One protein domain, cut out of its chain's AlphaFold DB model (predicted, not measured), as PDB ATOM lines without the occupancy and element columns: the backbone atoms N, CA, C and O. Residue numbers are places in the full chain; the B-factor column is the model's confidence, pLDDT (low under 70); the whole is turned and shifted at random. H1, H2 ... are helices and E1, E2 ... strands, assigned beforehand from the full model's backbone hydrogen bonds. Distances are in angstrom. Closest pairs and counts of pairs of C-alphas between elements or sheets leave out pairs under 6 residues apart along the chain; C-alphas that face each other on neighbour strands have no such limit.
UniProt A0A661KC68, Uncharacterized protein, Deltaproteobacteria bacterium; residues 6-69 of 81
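What this domain is: This is residues 6 to 69 of the 81 residues of an uncharacterized protein of Deltaproteobacteria bacterium (UniProt A0A661KC68). A compact helical domain: H3 and the longest helix, H4, form a hairpin, H1 packs on H3 too, and E1 and short H2 lead from H1 to H3. Residues 6 to 7 pair antiparallel with residues 26 to 27 of E1. The printed part has 64 residues, with H1, E1, H2, H3, H4 in order, mostly helix; radius of gyration of the C-alphas 10.8 A, spans 29 by 23 by 18 A.

How they stand to each other: H4, residues 56 to 67, touches H3, residues 40 to 48, with residues 57 to 61 alone, opposite ways at a shallow tilt of 25 degrees; closest C-alphas Pro 57 and Val 41, 5.9 A. H1, residues 15 to 23, touches H3, closest C-alphas Trp 20 and Tyr 48, 5.4 A. H2, residues 29 to 32, too short for O i to N i+4 pairs, touches H3 only at the corner, only just, with 3 pairs of C-alphas within 8 A, the closest Ala 32 and Pro 40, 5.7 A. In H1, H3 and H4 every O i to N i+4 pair is within hydrogen-bond range.

Where its parts are: H4 measures 16.1 A, H1 12.5 A. E1 is residues 26 to 28. C-alpha 15 begins H1 at (5.117, 141.935, 380.778); C-alpha 67 ends H4 at (-15.954, 154.624, 386.879).

The domain as a whole: The printed part has no cut or long link; no printed residue is under 70 in pLDDT.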
ATOM      1  N   MET A   6      -6.987 158.581 390.887       93.56
ATOM      2  CA  MET A   6      -7.521 157.226 390.949       93.56
ATOM      3  C   MET A   6      -6.382 156.216 391.081       93.56
ATOM      4  O   MET A   6      -5.329 156.364 390.455       93.56
ATOM      5  N   ASN A   7      -6.602 155.187 391.900       94.88
ATOM      6  CA  ASN A   7      -5.726 154.024 391.919       94.88
ATOM      7  C   ASN A   7      -6.096 153.111 390.753       94.88
ATOM      8  O   ASN A   7      -7.248 152.700 390.644       94.88
ATOM      9  N   VAL A   8      -5.119 152.792 389.910       94.00
ATOM     10  CA  VAL A   8      -5.293 151.897 388.762       94.00
ATOM     11  C   VAL A   8      -4.470 150.640 388.994       94.00
ATOM     12  O   VAL A   8      -3.300 150.709 389.371       94.00
ATOM     13  N   GLU A   9      -5.076 149.485 388.745       95.00
ATOM     14  CA  GLU A   9      -4.395 148.196 388.742       95.00
ATOM     15  C   GLU A   9      -4.627 147.515 387.391       95.00
ATOM     16  O   GLU A   9      -5.764 147.360 386.949       95.00
ATOM     17  N   VAL A  10      -3.537 147.133 386.722       94.38
ATOM     18  CA  VAL A  10      -3.571 146.362 385.474       94.38
ATOM     19  C   VAL A  10      -2.992 144.990 385.772       94.38
ATOM     20  O   VAL A  10      -1.831 144.878 386.161       94.38
ATOM     21  N   ILE A  11      -3.803 143.953 385.581       94.50
ATOM     22  CA  ILE A  11      -3.420 142.555 385.788       94.50
ATOM     23  C   ILE A  11      -3.355 141.895 384.412       94.50
ATOM     24  O   ILE A  11      -4.354 141.851 383.696       94.50
ATOM     25  N   SER A  12      -2.172 141.432 384.014       92.75
ATOM     26  CA  SER A  12      -1.945 140.832 382.700       92.75
ATOM     27  C   SER A  12      -0.711 139.937 382.711       92.75
ATOM     28  O   SER A  12       0.299 140.292 383.315       92.75
ATOM     29  N   ASP A  13      -0.756 138.832 381.970       94.94
ATOM     30  CA  ASP A  13       0.417 137.978 381.727       94.94
ATOM     31  C   ASP A  13       1.409 138.615 380.734       94.94
ATOM     32  O   ASP A  13       2.525 138.132 380.553       94.94
ATOM     33  N   CYS A  14       1.021 139.711 380.075       95.25
ATOM     34  CA  CYS A  14       1.913 140.485 379.221       95.25
ATOM     35  C   CYS A  14       2.810 141.389 380.079       95.25
ATOM     36  O   CYS A  14       2.326 142.298 380.757       95.25
ATOM     37  N   GLU A  15       4.125 141.175 380.007       95.81
ATOM     38  CA  GLU A  15       5.117 141.935 380.778       95.81
ATOM     39  C   GLU A  15       5.040 143.444 380.494       95.81
ATOM     40  O   GLU A  15       4.939 144.240 381.424       95.81
ATOM     41  N   MET A  16       4.960 143.837 379.217       96.25
ATOM     42  CA  MET A  16       4.794 145.241 378.811       96.25
ATOM     43  C   MET A  16       3.546 145.883 379.429       96.25
ATOM     44  O   MET A  16       3.597 147.010 379.916       96.25
ATOM     45  N   ALA A  17       2.422 145.160 379.433       95.94
ATOM     46  CA  ALA A  17       1.168 145.631 380.015       95.94
ATOM     47  C   ALA A  17       1.269 145.790 381.537       95.94
ATOM     48  O   ALA A  17       0.756 146.762 382.093       95.94
ATOM     49  N   SER A  18       1.947 144.850 382.198       96.19
ATOM     50  CA  SER A  18       2.205 144.896 383.635       96.19
ATOM     51  C   SER A  18       3.084 146.089 384.021       96.19
ATOM     52  O   SER A  18       2.747 146.824 384.948       96.19
ATOM     53  N   GLU A  19       4.182 146.332 383.300       97.19
ATOM     54  CA  GLU A  19       5.059 147.485 383.552       97.19
ATOM     55  C   GLU A  19       4.367 148.818 383.250       97.19
ATOM     56  O   GLU A  19       4.435 149.756 384.050       97.19
ATOM     57  N   TRP A  20       3.615 148.879 382.149       97.44
ATOM     58  CA  TRP A  20       2.770 150.020 381.814       97.44
ATOM     59  C   TRP A  20       1.747 150.321 382.921       97.44
ATOM     60  O   TRP A  20       1.617 151.463 383.360       97.44
ATOM     61  N   GLY A  21       1.076 149.291 383.442       96.88
ATOM     62  CA  GLY A  21       0.132 149.420 384.550       96.88
ATOM     63  C   GLY A  21       0.768 149.934 385.838       96.88
ATOM     64  O   GLY A  21       0.213 150.820 386.492       96.88
ATOM     65  N   LYS A  22       1.966 149.444 386.185       96.88
ATOM     66  CA  LYS A  22       2.726 149.925 387.352       96.88
ATOM     67  C   LYS A  22       3.045 151.416 387.245       96.88
ATOM     68  O   LYS A  22       2.938 152.125 388.247       96.88
ATOM     69  N   ALA A  23       3.388 151.898 386.048       96.56
ATOM     70  CA  ALA A  23       3.652 153.316 385.803       96.56
ATOM     71  C   ALA A  23       2.409 154.207 386.000       96.56
ATOM     72  O   ALA A  23       2.548 155.399 386.271       96.56
ATOM     73  N   LEU A  24       1.205 153.633 385.915       96.88
ATOM     74  CA  LEU A  24      -0.077 154.335 386.017       96.88
ATOM     75  C   LEU A  24      -0.797 154.127 387.359       96.88
ATOM     76  O   LEU A  24      -1.935 154.565 387.505       96.88
ATOM     77  N   ARG A  25      -0.151 153.499 388.354       94.25
ATOM     78  CA  ARG A  25      -0.785 153.081 389.619       94.25
ATOM     79  C   ARG A  25      -1.544 154.193 390.350       94.25
ATOM     80  O   ARG A  25      -2.537 153.905 391.013       94.25
ATOM     81  N   TYR A  26      -1.079 155.437 390.249       94.69
ATOM     82  CA  TYR A  26      -1.728 156.608 390.835       94.69
ATOM     83  C   TYR A  26      -1.890 157.700 389.774       94.69
ATOM     84  O   TYR A  26      -0.937 158.401 389.432       94.69
ATOM     85  N   LEU A  27      -3.098 157.810 389.223       95.25
ATOM     86  CA  LEU A  27      -3.371 158.524 387.978       95.25
ATOM     87  C   LEU A  27      -4.253 159.757 388.209       95.25
ATOM     88  O   LEU A  27      -5.343 159.623 388.758       95.25
ATOM     89  N   ASP A  28      -3.833 160.942 387.741       95.75
ATOM     90  CA  ASP A  28      -4.727 162.114 387.638       95.75
ATOM     91  C   ASP A  28      -5.686 161.900 386.460       95.75
ATOM     92  O   ASP A  28      -5.295 162.018 385.289       95.75
ATOM     93  N   TRP A  29      -6.946 161.583 386.760       95.50
ATOM     94  CA  TRP A  29      -7.923 161.203 385.740       95.50
ATOM     95  C   TRP A  29      -8.288 162.367 384.808       95.50
ATOM     96  O   TRP A  29      -8.635 162.134 383.650       95.50
ATOM     97  N   ARG A  30      -8.143 163.628 385.243       95.44
ATOM     98  CA  ARG A  30      -8.416 164.797 384.383       95.44
ATOM     99  C   ARG A  30      -7.364 164.949 383.299       95.44
ATOM    100  O   ARG A  30      -7.679 165.365 382.188       95.44
ATOM    101  N   LYS A  31      -6.104 164.642 383.628       96.06
ATOM    102  CA  LYS A  31      -5.021 164.619 382.639       96.06
ATOM    103  C   LYS A  31      -5.170 163.419 381.716       96.06
ATOM    104  O   LYS A  31      -5.017 163.579 380.509       96.06
ATOM    105  N   ALA A  32      -5.508 162.252 382.272       96.94
ATOM    106  CA  ALA A  32      -5.728 161.031 381.499       96.94
ATOM    107  C   ALA A  32      -6.801 161.223 380.411       96.94
ATOM    108  O   ALA A  32      -6.531 160.937 379.246       96.94
ATOM    109  N   LEU A  33      -7.957 161.788 380.781       96.00
ATOM    110  CA  LEU A  33      -9.089 162.092 379.889       96.00
ATOM    111  C   LEU A  33      -8.957 163.441 379.150       96.00
ATOM    112  O   LEU A  33      -9.913 163.928 378.550       96.00
ATOM    113  N   GLY A  34      -7.788 164.082 379.224       94.69
ATOM    114  CA  GLY A  34      -7.505 165.350 378.564       94.69
ATOM    115  C   GLY A  34      -7.062 165.184 377.107       94.69
ATOM    116  O   GLY A  34      -7.471 164.278 376.385       94.69
ATOM    117  N   ARG A  35      -6.186 166.086 376.648       95.00
ATOM    118  CA  ARG A  35      -5.575 165.970 375.313       95.00
ATOM    119  C   ARG A  35      -4.652 164.755 375.262       95.00
ATOM    120  O   ARG A  35      -3.780 164.634 376.115       95.00
ATOM    121  N   ILE A  36      -4.774 163.949 374.205       92.56
ATOM    122  CA  ILE A  36      -3.957 162.742 373.973       92.56
ATOM    123  C   ILE A  36      -2.458 163.035 374.108       92.56
ATOM    124  O   ILE A  36      -1.765 162.309 374.811       92.56
ATOM    125  N   SER A  37      -1.977 164.141 373.527       93.12
ATOM    126  CA  SER A  37      -0.559 164.542 373.564       93.12
ATOM    127  C   SER A  37       0.007 164.771 374.969       93.12
ATOM    128  O   SER A  37       1.217 164.829 375.131       93.12
ATOM    129  N   ASN A  38      -0.861 164.966 375.964       93.12
ATOM    130  CA  ASN A  38      -0.492 165.258 377.349       93.12
ATOM    131  C   ASN A  38      -1.090 164.221 378.313       93.12
ATOM    132  O   ASN A  38      -1.153 164.467 379.521       93.12
ATOM    133  N   SER A  39      -1.615 163.114 377.783       97.25
ATOM    134  CA  SER A  39      -2.240 162.083 378.594       97.25
ATOM    135  C   SER A  39      -1.154 161.166 379.156       97.25
ATOM    136  O   SER A  39      -0.460 160.517 378.371       97.25
ATOM    137  N   PRO A  40      -1.031 161.034 380.490       97.06
ATOM    138  CA  PRO A  40      -0.068 160.114 381.102       97.06
ATOM    139  C   PRO A  40      -0.273 158.661 380.651       97.06
ATOM    140  O   PRO A  40       0.676 157.887 380.614       97.06
ATOM    141  N   VAL A  41      -1.501 158.297 380.262       97.62
ATOM    142  CA  VAL A  41      -1.846 156.968 379.737       97.62
ATOM    143  C   VAL A  41      -1.122 156.693 378.417       97.62
ATOM    144  O   VAL A  41      -0.532 155.624 378.253       97.62
ATOM    145  N   PHE A  42      -1.134 157.660 377.494       96.81
ATOM    146  CA  PHE A  42      -0.479 157.536 376.191       96.81
ATOM    147  C   PHE A  42       1.029 157.793 376.258       96.81
ATOM    148  O   PHE A  42       1.775 157.106 375.571       96.81
ATOM    149  N   GLU A  43       1.490 158.693 377.129       96.25
ATOM    150  CA  GLU A  43       2.924 158.890 377.395       96.25
ATOM    151  C   GLU A  43       3.567 157.604 377.942       96.25
ATOM    152  O   GLU A  43       4.607 157.155 377.461       96.25
ATOM    153  N   ALA A  44       2.914 156.944 378.906       96.81
ATOM    154  CA  ALA A  44       3.357 155.635 379.369       96.81
ATOM    155  C   ALA A  44       3.243 154.581 378.257       96.81
ATOM    156  O   ALA A  44       4.114 153.723 378.139       96.81
ATOM    157  N   ALA A  45       2.192 154.625 377.433       96.75
ATOM    158  CA  ALA A  45       2.026 153.667 376.342       96.75
ATOM    159  C   ALA A  45       3.193 153.729 375.348       96.75
ATOM    160  O   ALA A  45       3.756 152.690 375.033       96.75
ATOM    161  N   GLU A  46       3.603 154.929 374.933       95.31
ATOM    162  CA  GLU A  46       4.750 155.138 374.037       95.31
ATOM    163  C   GLU A  46       6.051 154.554 374.607       95.31
ATOM    164  O   GLU A  46       6.888 154.043 373.866       95.31
ATOM    165  N   LYS A  47       6.213 154.590 375.935       96.19
ATOM    166  CA  LYS A  47       7.410 154.090 376.614       96.19
ATOM    167  C   LYS A  47       7.419 152.574 376.835       96.19
ATOM    168  O   LYS A  47       8.492 151.977 376.810       96.19
ATOM    169  N   TYR A  48       6.268 151.976 377.144       97.25
ATOM    170  CA  TYR A  48       6.190 150.594 377.638       97.25
ATOM    171  C   TYR A  48       5.524 149.618 376.666       97.25
ATOM    172  O   TYR A  48       5.762 148.419 376.770       97.25
ATOM    173  N   LEU A  49       4.673 150.092 375.754       96.44
ATOM    174  CA  LEU A  49       3.917 149.242 374.837       96.44
ATOM    175  C   LEU A  49       4.540 149.305 373.440       96.44
ATOM    176  O   LEU A  49       4.422 150.302 372.739       96.44
ATOM    177  N   GLU A  50       5.163 148.211 373.009       93.00
ATOM    178  CA  GLU A  50       5.842 148.149 371.704       93.00
ATOM    179  C   GLU A  50       4.870 148.027 370.520       93.00
ATOM    180  O   GLU A  50       5.202 148.363 369.383       93.00
ATOM    181  N   HIS A  51       3.651 147.542 370.769       89.44
ATOM    182  CA  HIS A  51       2.654 147.348 369.723       89.44
ATOM    183  C   HIS A  51       1.803 148.610 369.540       89.44
ATOM    184  O   HIS A  51       1.033 148.949 370.445       89.44
ATOM    185  N   PRO A  52       1.809 149.244 368.352       89.19
ATOM    186  CA  PRO A  52       0.994 150.433 368.101       89.19
ATOM    187  C   PRO A  52      -0.511 150.139 368.171       89.19
ATOM    188  O   PRO A  52      -1.313 151.035 368.408       89.19
ATOM    189  N   SER A  53      -0.903 148.876 367.981       90.56
ATOM    190  CA  SER A  53      -2.288 148.406 368.054       90.56
ATOM    191  C   SER A  53      -2.702 147.914 369.446       90.56
ATOM    192  O   SER A  53      -3.752 147.281 369.571       90.56
ATOM    193  N   CYS A  54      -1.889 148.124 370.490       92.69
ATOM    194  CA  CYS A  54      -2.268 147.702 371.834       92.69
ATOM    195  C   CYS A  54      -3.528 148.459 372.278       92.69
ATOM    196  O   CYS A  54      -3.537 149.685 372.334       92.69
ATOM    197  N   LEU A  55      -4.595 147.728 372.607       91.19
ATOM    198  CA  LEU A  55      -5.880 148.328 372.983       91.19
ATOM    199  C   LEU A  55      -5.905 148.845 374.428       91.19
ATOM    200  O   LEU A  55      -6.806 149.601 374.783       91.19
ATOM    201  N   LEU A  56      -4.928 148.459 375.258       93.88
ATOM    202  CA  LEU A  56      -4.898 148.779 376.688       93.88
ATOM    203  C   LEU A  56      -5.006 150.278 377.005       93.88
ATOM    204  O   LEU A  56      -5.796 150.608 377.890       93.88
ATOM    205  N   PRO A  57      -4.311 151.198 376.303       95.44
ATOM    206  CA  PRO A  57      -4.418 152.624 376.593       95.44
ATOM    207  C   PRO A  57      -5.848 153.136 376.444       95.44
ATOM    208  O   PRO A  57      -6.382 153.770 377.349       95.44
ATOM    209  N   VAL A  58      -6.505 152.796 375.333       94.12
ATOM    210  CA  VAL A  58      -7.887 153.219 375.069       94.12
ATOM    211  C   VAL A  58      -8.863 152.513 376.012       94.12
ATOM    212  O   VAL A  58      -9.786 153.148 376.521       94.12
ATOM    213  N   ALA A  59      -8.643 151.226 376.300       93.31
ATOM    214  CA  ALA A  59      -9.466 150.464 377.236       93.31
ATOM    215  C   ALA A  59      -9.422 151.048 378.657       93.31
ATOM    216  O   ALA A  59     -10.464 151.151 379.301       93.31
ATOM    217  N   LEU A  60      -8.251 151.500 379.127       95.44
ATOM    218  CA  LEU A  60      -8.126 152.162 380.424       95.44
ATOM    219  C   LEU A  60      -8.886 153.491 380.456       95.44
ATOM    220  O   LEU A  60      -9.603 153.749 381.418       95.44
ATOM    221  N   LEU A  61      -8.780 154.319 379.409       95.81
ATOM    222  CA  LEU A  61      -9.548 155.570 379.340       95.81
ATOM    223  C   LEU A  61     -11.051 155.301 379.393       95.81
ATOM    224  O   LEU A  61     -11.761 155.947 380.159       95.81
ATOM    225  N   LYS A  62     -11.523 154.291 378.657       94.81
ATOM    226  CA  LYS A  62     -12.928 153.891 378.698       94.81
ATOM    227  C   LYS A  62     -13.351 153.415 380.091       94.81
ATOM    228  O   LYS A  62     -14.426 153.783 380.554       94.81
ATOM    229  N   ALA A  63     -12.515 152.629 380.769       94.06
ATOM    230  CA  ALA A  63     -12.785 152.188 382.136       94.06
ATOM    231  C   ALA A  63     -12.881 153.376 383.111       94.06
ATOM    232  O   ALA A  63     -13.798 153.413 383.928       94.06
ATOM    233  N   LEU A  64     -12.007 154.383 382.974       95.12
ATOM    234  CA  LEU A  64     -12.080 155.623 383.758       95.12
ATOM    235  C   LEU A  64     -13.386 156.386 383.509       95.12
ATOM    236  O   LEU A  64     -14.009 156.853 384.459       95.12
ATOM    237  N   GLU A  65     -13.821 156.512 382.253       95.75
ATOM    238  CA  GLU A  65     -15.097 157.163 381.929       95.75
ATOM    239  C   GLU A  65     -16.288 156.449 382.579       95.75
ATOM    240  O   GLU A  65     -17.220 157.108 383.040       95.75
ATOM    241  N   VAL A  66     -16.263 155.112 382.624       95.56
ATOM    242  CA  VAL A  66     -17.301 154.310 383.284       95.56
ATOM    243  C   VAL A  66     -17.279 154.518 384.797       95.56
ATOM    244  O   VAL A  66     -18.324 154.804 385.377       95.56
ATOM    245  N   GLU A  67     -16.104 154.446 385.427       94.44
ATOM    246  CA  GLU A  67     -15.954 154.624 386.879       94.44
ATOM    247  C   GLU A  67     -16.389 156.028 387.339       94.44
ATOM    248  O   GLU A  67     -16.981 156.198 388.401       94.44
ATOM    249  N   LEU A  68     -16.161 157.049 386.505       94.00
ATOM    250  CA  LEU A  68     -16.593 158.427 386.762       94.00
ATOM    251  C   LEU A  68     -18.076 158.684 386.431       94.00
ATOM    252  O   LEU A  68     -18.548 159.811 386.588       94.00
ATOM    253  N   GLY A  69     -18.813 157.683 385.940       94.88
ATOM    254  CA  GLY A  69     -20.211 157.825 385.518       94.88
ATOM    255  C   GLY A  69     -20.406 158.666 384.249       94.88
ATOM    256  O   GLY A  69     -21.529 159.070 383.945       94.88
TER     257      GLY A  69